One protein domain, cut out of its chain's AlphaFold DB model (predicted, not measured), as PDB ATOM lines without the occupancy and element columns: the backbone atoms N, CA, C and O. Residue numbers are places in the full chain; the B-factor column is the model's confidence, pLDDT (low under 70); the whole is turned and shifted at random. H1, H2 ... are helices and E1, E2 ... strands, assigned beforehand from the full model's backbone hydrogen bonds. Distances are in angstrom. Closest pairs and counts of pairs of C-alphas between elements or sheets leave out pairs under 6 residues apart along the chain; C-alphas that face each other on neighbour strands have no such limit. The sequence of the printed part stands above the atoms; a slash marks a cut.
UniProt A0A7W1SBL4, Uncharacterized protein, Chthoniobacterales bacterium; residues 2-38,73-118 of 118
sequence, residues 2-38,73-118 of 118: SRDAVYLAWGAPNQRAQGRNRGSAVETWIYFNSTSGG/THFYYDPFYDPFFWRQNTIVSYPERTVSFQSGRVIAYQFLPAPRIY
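Overview. This is residues 2 to 38 and 73 to 118 of the 118 residues of an uncharacterized protein of Chthoniobacterales bacterium (UniProt A0A7W1SBL4). A narrow, strongly twisted sheet of two hairpins, E1 with E2 and E3 with E4, is drawn out on one side by its long inner strands E2 and E3, while the short helix H1 covers one face near the other end and the opposite face is bare. Beyond E3's first residue a tail without named elements, residues 73 to 89, makes much of the length, and its residues 78 to 84 stick out. The printed part has 83 residues, ordered H1, E1, E2, E3, E4; the sheet runs E1 - E2 - E3 - E4, all antiparallel, and the class is mostly strand. It is extended, with a radius of gyration of the C-alphas of 20.4 A and spans of 66 by 26 by 22 A.

Arrangement. H1, residues 3 to 10, is on the sheet at a height of 9.2 A, and every O i to N i+4 pair in it is within hydrogen-bond range. E1, residues 15 to 21, forms a hairpin with E2, residues 24 to 37; N 17 and O 28 are 2.8 A apart. E2 bends by 51 degrees at residue 34. Its other neighbour is E3, residues 90 to 102, with N 29 and O 99 at 2.8 A. E3 forms a hairpin with E4, residues 105 to 111, with N 100 and O 108 at 2.8 A. H1 runs along E3, only just, at 29 degrees on the local plane; the closest C-alphas of H1 and E4, Arg 3 and Arg 105, are 6.1 A apart. E1 and E4 are apart.

Along the chain. H1 begins at C-alpha 3 (28.280, -147.360, 42.007). E2 measures 37.9 A and E3 36.0 A. E4 ends at C-alpha 111 (22.051, -141.732, 26.902).

Size, cuts and confidence. Residues 39 to 72 are not printed, and C-alphas 38 and 73 are 35.2 A apart across the cut. Confidence is under 70 at residues 36 to 38, 73 to 91 and 115 to 118.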
ATOM      1  N   SER A   2      31.371-143.506  41.783       93.06
ATOM      2  CA  SER A   2      31.139-144.831  42.383       93.06
ATOM      3  C   SER A   2      29.755-145.373  42.022       93.06
ATOM      4  O   SER A   2      28.857-144.609  41.668       93.06
ATOM      5  N   ARG A   3      29.581-146.691  42.141       91.94
ATOM      6  CA  ARG A   3      28.280-147.360  42.007       91.94
ATOM      7  C   ARG A   3      27.210-146.767  42.929       91.94
ATOM      8  O   ARG A   3      26.104-146.504  42.467       91.94
ATOM      9  N   ASP A   4      27.554-146.497  44.185       95.50
ATOM     10  CA  ASP A   4      26.609-145.948  45.166       95.50
ATOM     11  C   ASP A   4      26.169-144.531  44.799       95.50
ATOM     12  O   ASP A   4      24.992-144.206  44.898       95.50
ATOM     13  N   ALA A   5      27.086-143.708  44.282       94.50
ATOM     14  CA  ALA A   5      26.736-142.376  43.796       94.50
ATOM     15  C   ALA A   5      25.750-142.441  42.618       94.50
ATOM     16  O   ALA A   5      24.829-141.632  42.546       94.50
ATOM     17  N   VAL A   6      25.903-143.419  41.716       93.19
ATOM     18  CA  VAL A   6      24.944-143.633  40.620       93.19
ATOM     19  C   VAL A   6      23.602-144.130  41.149       93.19
ATOM     20  O   VAL A   6      22.567-143.665  40.686       93.19
ATOM     21  N   TYR A   7      23.601-145.029  42.135       94.12
ATOM     22  CA  TYR A   7      22.367-145.498  42.768       94.12
ATOM     23  C   TYR A   7      21.609-144.361  43.459       94.12
ATOM     24  O   TYR A   7      20.395-144.269  43.331       94.12
ATOM     25  N   LEU A   8      22.318-143.457  44.138       95.81
ATOM     26  CA  LEU A   8      21.716-142.273  44.751       95.81
ATOM     27  C   LEU A   8      21.168-141.293  43.705       95.81
ATOM     28  O   LEU A   8      20.118-140.698  43.921       95.81
ATOM     29  N   ALA A   9      21.858-141.128  42.573       93.88
ATOM     30  CA  ALA A   9      21.448-140.184  41.537       93.88
ATOM     31  C   ALA A   9      20.294-140.700  40.661       93.88
ATOM     32  O   ALA A   9      19.426-139.924  40.269       93.88
ATOM     33  N   TRP A  10      20.314-141.981  40.283       91.00
ATOM     34  CA  TRP A  10      19.406-142.553  39.276       91.00
ATOM     35  C   TRP A  10      18.443-143.602  39.840       91.00
ATOM     36  O   TRP A  10      17.499-143.989  39.151       91.00
ATOM     37  N   GLY A  11      18.658-144.047  41.078       94.06
ATOM     38  CA  GLY A  11      17.858-145.074  41.732       94.06
ATOM     39  C   GLY A  11      18.222-146.498  41.310       94.06
ATOM     40  O   GLY A  11      19.318-146.793  40.827       94.06
ATOM     41  N   ALA A  12      17.276-147.411  41.527       93.81
ATOM     42  CA  ALA A  12      17.425-148.802  41.129       93.81
ATOM     43  C   ALA A  12      17.293-148.955  39.601       93.81
ATOM     44  O   ALA A  12      16.350-148.421  39.017       93.81
ATOM     45  N   PRO A  13      18.195-149.705  38.943       90.62
ATOM     46  CA  PRO A  13      18.076-149.974  37.515       90.62
ATOM     47  C   PRO A  13      16.946-150.963  37.227       90.62
ATOM     48  O   PRO A  13      16.686-151.859  38.033       90.62
ATOM     49  N   ASN A  14      16.336-150.855  36.043       89.56
ATOM     50  CA  ASN A  14      15.340-151.826  35.584       89.56
ATOM     51  C   ASN A  14      15.974-153.195  35.324       89.56
ATOM     52  O   ASN A  14      15.379-154.225  35.628       89.56
ATOM     53  N   GLN A  15      17.192-153.209  34.776       85.00
ATOM     54  CA  GLN A  15      17.930-154.435  34.504       85.00
ATOM     55  C   GLN A  15      19.418-154.264  34.805       85.00
ATOM     56  O   GLN A  15      20.002-153.190  34.644       85.00
ATOM     57  N   ARG A  16      20.044-155.359  35.238       86.75
ATOM     58  CA  ARG A  16      21.491-155.466  35.424       86.75
ATOM     59  C   ARG A  16      22.011-156.566  34.510       86.75
ATOM     60  O   ARG A  16      21.495-157.678  34.534       86.75
ATOM     61  N   ALA A  17      23.019-156.251  33.714       79.94
ATOM     62  CA  ALA A  17      23.731-157.198  32.876       79.94
ATOM     63  C   ALA A  17      25.138-157.399  33.439       79.94
ATOM     64  O   ALA A  17      25.812-156.439  33.800       79.94
ATOM     65  N   GLN A  18      25.578-158.649  33.520       80.12
ATOM     66  CA  GLN A  18      26.946-158.994  33.896       80.12
ATOM     67  C   GLN A  18      27.721-159.346  32.628       80.12
ATOM     68  O   GLN A  18      27.196-159.999  31.728       80.12
ATOM     69  N   GLY A  19      28.966-158.902  32.550       80.75
ATOM     70  CA  GLY A  19      29.827-159.099  31.398       80.75
ATOM     71  C   GLY A  19      31.295-159.112  31.790       80.75
ATOM     72  O   GLY A  19      31.668-159.066  32.965       80.75
ATOM     73  N   ARG A  20      32.156-159.189  30.779       77.81
ATOM     74  CA  ARG A  20      33.603-159.214  30.969       77.81
ATOM     75  C   ARG A  20      34.265-158.316  29.934       77.81
ATOM     76  O   ARG A  20      34.081-158.520  28.740       77.81
ATOM     77  N   ASN A  21      35.043-157.339  30.385       76.69
ATOM     78  CA  ASN A  21      35.831-156.464  29.522       76.69
ATOM     79  C   ASN A  21      37.314-156.783  29.713       76.69
ATOM     80  O   ASN A  21      37.840-156.624  30.814       76.69
ATOM     81  N   ARG A  22      37.977-157.273  28.655       76.44
ATOM     82  CA  ARG A  22      39.416-157.613  28.653       76.44
ATOM     83  C   ARG A  22      39.851-158.390  29.907       76.44
ATOM     84  O   ARG A  22      40.828-158.052  30.565       76.44
ATOM     85  N   GLY A  23      39.076-159.410  30.274       82.56
ATOM     86  CA  GLY A  23      39.364-160.270  31.424       82.56
ATOM     87  C   GLY A  23      38.809-159.792  32.772       82.56
ATOM     88  O   GLY A  23      38.687-160.626  33.669       82.56
ATOM     89  N   SER A  24      38.387-158.532  32.900       78.62
ATOM     90  CA  SER A  24      37.810-157.961  34.127       78.62
ATOM     91  C   SER A  24      36.287-158.066  34.154       78.62
ATOM     92  O   SER A  24      35.641-157.860  33.128       78.62
ATOM     93  N   ALA A  25      35.707-158.368  35.319       80.75
ATOM     94  CA  ALA A  25      34.255-158.385  35.500       80.75
ATOM     95  C   ALA A  25      33.675-156.970  35.348       80.75
ATOM     96  O   ALA A  25      34.184-156.017  35.944       80.75
ATOM     97  N   VAL A  26      32.619-156.850  34.544       87.75
ATOM     98  CA  VAL A  26      31.904-155.598  34.294       87.75
ATOM     99  C   VAL A  26      30.425-155.803  34.559       87.75
ATOM    100  O   VAL A  26      29.831-156.759  34.076       87.75
ATOM    101  N   GLU A  27      29.825-154.872  35.286       84.75
ATOM    102  CA  GLU A  27      28.385-154.835  35.511       84.75
ATOM    103  C   GLU A  27      27.793-153.634  34.779       84.75
ATOM    104  O   GLU A  27      28.262-152.517  34.957       84.75
ATOM    105  N   THR A  28      26.746-153.837  33.991       89.31
ATOM    106  CA  THR A  28      26.037-152.772  33.280       89.31
ATOM    107  C   THR A  28      24.628-152.637  33.824       89.31
ATOM    108  O   THR A  28      23.867-153.600  33.869       89.31
ATOM    109  N   TRP A  29      24.265-151.434  34.239       90.56
ATOM    110  CA  TRP A  29      22.916-151.068  34.639       90.56
ATOM    111  C   TRP A  29      22.188-150.447  33.457       90.56
ATOM    112  O   TRP A  29      22.736-149.578  32.777       90.56
ATOM    113  N   ILE A  30      20.963-150.904  33.220       86.25
ATOM    114  CA  ILE A  30      20.119-150.507  32.097       86.25
ATOM    115  C   ILE A  30      18.819-149.947  32.666       86.25
ATOM    116  O   ILE A  30      18.157-150.595  33.483       86.25
ATOM    117  N   TYR A  31      18.469-148.745  32.225       88.44
ATOM    118  CA  TYR A  31      17.212-148.094  32.552       88.44
ATOM    119  C   TYR A  31      16.387-147.985  31.280       88.44
ATOM    120  O   TYR A  31      16.854-147.451  30.269       88.44
ATOM    121  N   PHE A  32      15.177-148.521  31.342       84.81
ATOM    122  CA  PHE A  32      14.257-148.534  30.220       84.81
ATOM    123  C   PHE A  32      13.280-147.376  30.323       84.81
ATOM    124  O   PHE A  32      12.855-147.001  31.415       84.81
ATOM    125  N   ASN A  33      12.895-146.867  29.165       83.62
ATOM    126  CA  ASN A  33      11.759-145.983  29.016       83.62
ATOM    127  C   ASN A  33      10.881-146.511  27.882       83.62
ATOM    128  O   ASN A  33      11.318-147.311  27.053       83.62
ATOM    129  N   SER A  34       9.632-146.081  27.873       78.31
ATOM    130  CA  SER A  34       8.629-146.527  26.925       78.31
ATOM    131  C   SER A  34       8.102-145.329  26.159       78.31
ATOM    132  O   SER A  34       7.778-144.301  26.748       78.31
ATOM    133  N   THR A  35       7.981-145.466  24.844       72.44
ATOM    134  CA  THR A  35       7.287-144.481  24.008       72.44
ATOM    135  C   THR A  35       6.137-145.142  23.266       72.44
ATOM    136  O   THR A  35       6.181-146.341  22.978       72.44
ATOM    137  N   SER A  36       5.098-144.363  22.961       66.62
ATOM    138  CA  SER A  36       4.065-144.807  22.028       66.62
ATOM    139  C   SER A  36       4.693-144.873  20.644       66.62
ATOM    140  O   SER A  36       5.058-143.842  20.090       66.62
ATOM    141  N   GLY A  37       4.876-146.082  20.125       57.62
ATOM    142  CA  GLY A  37       5.145-146.346  18.724       57.62
ATOM    143  C   GLY A  37       3.919-145.915  17.935       57.62
ATOM    144  O   GLY A  37       2.860-146.526  18.052       57.62
ATOM    145  N   GLY A  38       4.054-144.808  17.211       54.28
ATOM    146  CA  GLY A  38       2.996-144.225  16.394       54.28
ATOM    147  C   GLY A  38       2.407-145.202  15.372       54.28
ATOM    148  O   GLY A  38       2.859-146.332  15.199       54.28
ATOM    149  N   THR A  73     -18.181-170.412   2.753       44.31
ATOM    150  CA  THR A  73     -17.737-169.908   4.061       44.31
ATOM    151  C   THR A  73     -17.340-168.451   3.892       44.31
ATOM    152  O   THR A  73     -16.179-168.133   3.639       44.31
ATOM    153  N   HIS A  74     -18.325-167.557   3.990       37.47
ATOM    154  CA  HIS A  74     -18.064-166.143   4.220       37.47
ATOM    155  C   HIS A  74     -17.475-165.980   5.620       37.47
ATOM    156  O   HIS A  74     -18.203-165.928   6.609       37.47
ATOM    157  N   PHE A  75     -16.154-165.867   5.706       39.81
ATOM    158  CA  PHE A  75     -15.550-165.171   6.829       39.81
ATOM    159  C   PHE A  75     -15.838-163.678   6.623       39.81
ATOM    160  O   PHE A  75     -15.160-163.007   5.853       39.81
ATOM    161  N   TYR A  76     -16.896-163.175   7.268       41.47
ATOM    162  CA  TYR A  76     -17.210-161.745   7.425       41.47
ATOM    163  C   TYR A  76     -16.196-161.074   8.370       41.47
ATOM    164  O   TYR A  76     -16.554-160.445   9.360       41.47
ATOM    165  N   TYR A  77     -14.909-161.263   8.108       40.22
ATOM    166  CA  TYR A  77     -13.858-160.567   8.823       40.22
ATOM    167  C   TYR A  77     -12.914-159.990   7.785       40.22
ATOM    168  O   TYR A  77     -12.003-160.659   7.304       40.22
ATOM    169  N   ASP A  78     -13.225-158.761   7.384       44.59
ATOM    170  CA  ASP A  78     -12.314-157.921   6.633       44.59
ATOM    171  C   ASP A  78     -11.418-157.194   7.652       44.59
ATOM    172  O   ASP A  78     -11.877-156.242   8.296       44.59
ATOM    173  N   PRO A  79     -10.158-157.626   7.843       47.69
ATOM    174  CA  PRO A  79      -9.232-156.969   8.762       47.69
ATOM    175  C   PRO A  79      -8.948-155.502   8.386       47.69
ATOM    176  O   PRO A  79      -8.383-154.759   9.190       47.69
ATOM    177  N   PHE A  80      -9.333-155.057   7.184       46.50
ATOM    178  CA  PHE A  80      -9.194-153.667   6.757       46.50
ATOM    179  C   PHE A  80     -10.339-152.752   7.234       46.50
ATOM    180  O   PHE A  80     -10.155-151.536   7.202       46.50
ATOM    181  N   TYR A  81     -11.474-153.289   7.710       41.62
ATOM    182  CA  TYR A  81     -12.661-152.502   8.111       41.62
ATOM    183  C   TYR A  81     -13.046-152.588   9.596       41.62
ATOM    184  O   TYR A  81     -13.943-151.862  10.027       41.62
ATOM    185  N   ASP A  82     -12.386-153.429  10.394       43.91
ATOM    186  CA  ASP A  82     -12.604-153.469  11.843       43.91
ATOM    187  C   ASP A  82     -11.730-152.398  12.542       43.91
ATOM    188  O   ASP A  82     -10.500-152.524  12.565       43.91
ATOM    189  N   PRO A  83     -12.329-151.337  13.130       48.81
ATOM    190  CA  PRO A  83     -11.587-150.255  13.781       48.81
ATOM    191  C   PRO A  83     -10.815-150.712  15.027       48.81
ATOM    192  O   PRO A  83      -9.983-149.960  15.533       48.81
ATOM    193  N   PHE A  84     -11.057-151.934  15.517       52.97
ATOM    194  CA  PHE A  84     -10.326-152.549  16.622       52.97
ATOM    195  C   PHE A  84      -9.304-153.604  16.166       52.97
ATOM    196  O   PHE A  84      -8.546-154.097  17.008       52.97
ATOM    197  N   PHE A  85      -9.243-153.940  14.869       51.19
ATOM    198  CA  PHE A  85      -8.291-154.928  14.342       51.19
ATOM    199  C   PHE A  85      -6.844-154.453  14.485       51.19
ATOM    200  O   PHE A  85      -5.964-155.194  14.926       51.19
ATOM    201  N   TRP A  86      -6.601-153.173  14.209       47.56
ATOM    202  CA  TRP A  86      -5.321-152.537  14.490       47.56
ATOM    203  C   TRP A  86      -5.324-152.066  15.943       47.56
ATOM    204  O   TRP A  86      -5.777-150.965  16.244       47.56
ATOM    205  N   ARG A  87      -4.829-152.888  16.881       47.59
ATOM    206  CA  ARG A  87      -4.568-152.411  18.253       47.59
ATOM    207  C   ARG A  87      -3.631-151.201  18.193       47.59
ATOM    208  O   ARG A  87      -2.436-151.327  17.948       47.59
ATOM    209  N   GLN A  88      -4.206-150.033  18.454       56.47
ATOM    210  CA  GLN A  88      -3.686-148.703  18.131       56.47
ATOM    211  C   GLN A  88      -2.621-148.131  19.073       56.47
ATOM    212  O   GLN A  88      -2.388-146.932  19.055       56.47
ATOM    213  N   ASN A  89      -1.946-148.946  19.883       55.94
ATOM    214  CA  ASN A  89      -0.921-148.451  20.806       55.94
ATOM    215  C   ASN A  89       0.221-149.464  20.921       55.94
ATOM    216  O   ASN A  89       0.243-150.280  21.846       55.94
ATOM    217  N   THR A  90       1.172-149.450  19.986       62.22
ATOM    218  CA  THR A  90       2.396-150.237  20.166       62.22
ATOM    219  C   THR A  90       3.308-149.504  21.137       62.22
ATOM    220  O   THR A  90       3.987-148.561  20.763       62.22
ATOM    221  N   ILE A  91       3.333-149.913  22.403       68.12
ATOM    222  CA  ILE A  91       4.296-149.371  23.366       68.12
ATOM    223  C   ILE A  91       5.648-150.039  23.114       68.12
ATOM    224  O   ILE A  91       5.775-151.256  23.247       68.12
ATOM    225  N   VAL A  92       6.658-149.245  22.763       71.69
ATOM    226  CA  VAL A  92       8.026-149.725  22.538       71.69
ATOM    227  C   VAL A  92       8.883-149.357  23.738       71.69
ATOM    228  O   VAL A  92       9.022-148.178  24.061       71.69
ATOM    229  N   SER A  93       9.467-150.370  24.378       76.88
ATOM    230  CA  SER A  93      10.471-150.197  25.430       76.88
ATOM    231  C   SER A  93      11.863-150.100  24.810       76.88
ATOM    232  O   SER A  93      12.216-150.901  23.941       76.88
ATOM    233  N   TYR A  94      12.657-149.130  25.249       76.25
ATOM    234  CA  TYR A  94      14.023-148.917  24.786       76.25
ATOM    235  C   TYR A  94      14.934-148.523  25.957       76.25
ATOM    236  O   TYR A  94      14.470-147.933  26.937       76.25
ATOM    237  N   PRO A  95      16.233-148.865  25.905       79.31
ATOM    238  CA  PRO A  95      17.177-148.453  26.935       79.31
ATOM    239  C   PRO A  95      17.451-146.953  26.792       79.31
ATOM    240  O   PRO A  95      18.174-146.554  25.891       79.31
ATOM    241  N   GLU A  96      16.886-146.115  27.661       85.50
ATOM    242  CA  GLU A  96      17.107-144.658  27.642       85.50
ATOM    243  C   GLU A  96      18.506-144.307  28.148       85.50
ATOM    244  O   GLU A  96      19.176-143.419  27.626       85.50
ATOM    245  N   ARG A  97      18.965-145.001  29.189       86.25
ATOM    246  CA  ARG A  97      20.275-144.743  29.782       86.25
ATOM    247  C   ARG A  97      20.916-146.025  30.271       86.25
ATOM    248  O   ARG A  97      20.260-146.891  30.857       86.25
ATOM    249  N   THR A  98      22.216-146.139  30.042       87.50
ATOM    250  CA  THR A  98      23.025-147.274  30.482       87.50
ATOM    251  C   THR A  98      24.302-146.785  31.145       87.50
ATOM    252  O   THR A  98      24.822-145.711  30.838       87.50
ATOM    253  N   VAL A  99      24.804-147.563  32.097       88.94
ATOM    254  CA  VAL A  99      26.051-147.260  32.805       88.94
ATOM    255  C   VAL A  99      26.760-148.550  33.173       88.94
ATOM    256  O   VAL A  99      26.158-149.455  33.744       88.94
ATOM    257  N   SER A 100      28.040-148.638  32.832       88.50
ATOM    258  CA  SER A 100      28.880-149.806  33.084       88.50
ATOM    259  C   SER A 100      29.891-149.519  34.180       88.50
ATOM    260  O   SER A 100      30.519-148.459  34.216       88.50
ATOM    261  N   PHE A 101      30.083-150.504  35.049       87.81
ATOM    262  CA  PHE A 101      30.968-150.471  36.196       87.81
ATOM    263  C   PHE A 101      32.035-151.545  36.076       87.81
ATOM    264  O   PHE A 101      31.740-152.693  35.758       87.81
ATOM    265  N   GLN A 102      33.262-151.190  36.428       87.31
ATOM    266  CA  GLN A 102      34.355-152.129  36.638       87.31
ATOM    267  C   GLN A 102      34.998-151.795  37.979       87.31
ATOM    268  O   GLN A 102      35.271-150.628  38.266       87.31
ATOM    269  N   SER A 103      35.190-152.803  38.831       89.31
ATOM    270  CA  SER A 103      35.770-152.620  40.172       89.31
ATOM    271  C   SER A 103      35.076-151.510  40.993       89.31
ATOM    272  O   SER A 103      35.726-150.713  41.663       89.31
ATOM    273  N   GLY A 104      33.744-151.408  40.884       87.56
ATOM    274  CA  GLY A 104      32.922-150.427  41.610       87.56
ATOM    275  C   GLY A 104      32.936-148.992  41.058       87.56
ATOM    276  O   GLY A 104      32.290-148.112  41.633       87.56
ATOM    277  N   ARG A 105      33.635-148.737  39.945       89.75
ATOM    278  CA  ARG A 105      33.730-147.417  39.303       89.75
ATOM    279  C   ARG A 105      33.074-147.416  37.934       89.75
ATOM    280  O   ARG A 105      33.178-148.394  37.203       89.75
ATOM    281  N   VAL A 106      32.439-146.300  37.581       88.19
ATOM    282  CA  VAL A 106      31.893-146.084  36.233       88.19
ATOM    283  C   VAL A 106      33.026-146.066  35.207       88.19
ATOM    284  O   VAL A 106      33.981-145.306  35.373       88.19
ATOM    285  N   ILE A 107      32.893-146.875  34.157       85.50
ATOM    286  CA  ILE A 107      33.822-146.935  33.016       85.50
ATOM    287  C   ILE A 107      33.193-146.473  31.699       85.50
ATOM    288  O   ILE A 107      33.911-146.053  30.799       85.50
ATOM    289  N   ALA A 108      31.866-146.538  31.583       82.19
ATOM    290  CA  ALA A 108      31.120-146.074  30.421       82.19
ATOM    291  C   ALA A 108      29.706-145.676  30.846       82.19
ATOM    292  O   ALA A 108      29.151-146.253  31.782       82.19
ATOM    293  N   TYR A 109      29.128-144.702  30.156       85.88
ATOM    294  CA  TYR A 109      27.726-144.328  30.289       85.88
ATOM    295  C   TYR A 109      27.203-143.873  28.929       85.88
ATOM    296  O   TYR A 109      27.963-143.356  28.110       85.88
ATOM    297  N   GLN A 110      25.915-144.074  28.688       82.81
ATOM    298  CA  GLN A 110      25.268-143.693  27.442       82.81
ATOM    299  C   GLN A 110      23.848-143.213  27.722       82.81
ATOM    300  O   GLN A 110      23.148-143.794  28.549       82.81
ATOM    301  N   PHE A 111      23.436-142.177  26.994       82.19
ATOM    302  CA  PHE A 111      22.051-141.732  26.902       82.19
ATOM    303  C   PHE A 111      21.579-141.928  25.467       82.19
ATOM    304  O   PHE A 111      22.267-141.537  24.520       82.19
ATOM    305  N   LEU A 112      20.424-142.556  25.311       77.38
ATOM    306  CA  LEU A 112      19.779-142.809  24.039       77.38
ATOM    307  C   LEU A 112      18.455-142.043  24.017       77.38
ATOM    308  O   LEU A 112      17.636-142.214  24.922       77.38
ATOM    309  N   PRO A 113      18.239-141.180  23.010       75.50
ATOM    310  CA  PRO A 113      16.978-140.475  22.880       75.50
ATOM    311  C   PRO A 113      15.851-141.455  22.560       75.50
ATOM    312  O   PRO A 113      16.088-142.557  22.052       75.50
ATOM    313  N   ALA A 114      14.617-141.010  22.798       74.44
ATOM    314  CA  ALA A 114      13.442-141.743  22.366       74.44
ATOM    315  C   ALA A 114      13.529-142.099  20.867       74.44
ATOM    316  O   ALA A 114      13.990-141.270  20.069       74.44
ATOM    317  N   PRO A 115      13.078-143.307  20.478       67.56
ATOM    318  CA  PRO A 115      12.914-143.687  19.085       67.56
ATOM    319  C   PRO A 115      12.180-142.592  18.314       67.56
ATOM    320  O   PRO A 115      11.087-142.180  18.705       67.56
ATOM    321  N   ARG A 116      12.771-142.118  17.214       63.25
ATOM    322  CA  ARG A 116      12.045-141.248  16.289       63.25
ATOM    323  C   ARG A 116      11.084-142.112  15.494       63.25
ATOM    324  O   ARG A 116      11.516-143.028  14.799       63.25
ATOM    325  N   ILE A 117       9.801-141.816  15.632       62.41
ATOM    326  CA  ILE A 117       8.737-142.450  14.868       62.41
ATOM    327  C   ILE A 117       8.366-141.456  13.771       62.41
ATOM    328  O   ILE A 117       7.988-140.326  14.085       62.41
ATOM    329  N   TYR A 118       8.564-141.861  12.519       53.38
ATOM    330  CA  TYR A 118       8.172-141.115  11.325       53.38
ATOM    331  C   TYR A 118       6.960-141.780  10.700       53.38
ATOM    332  O   TYR A 118       6.942-143.030  10.726       53.38
TER     333      TYR A 118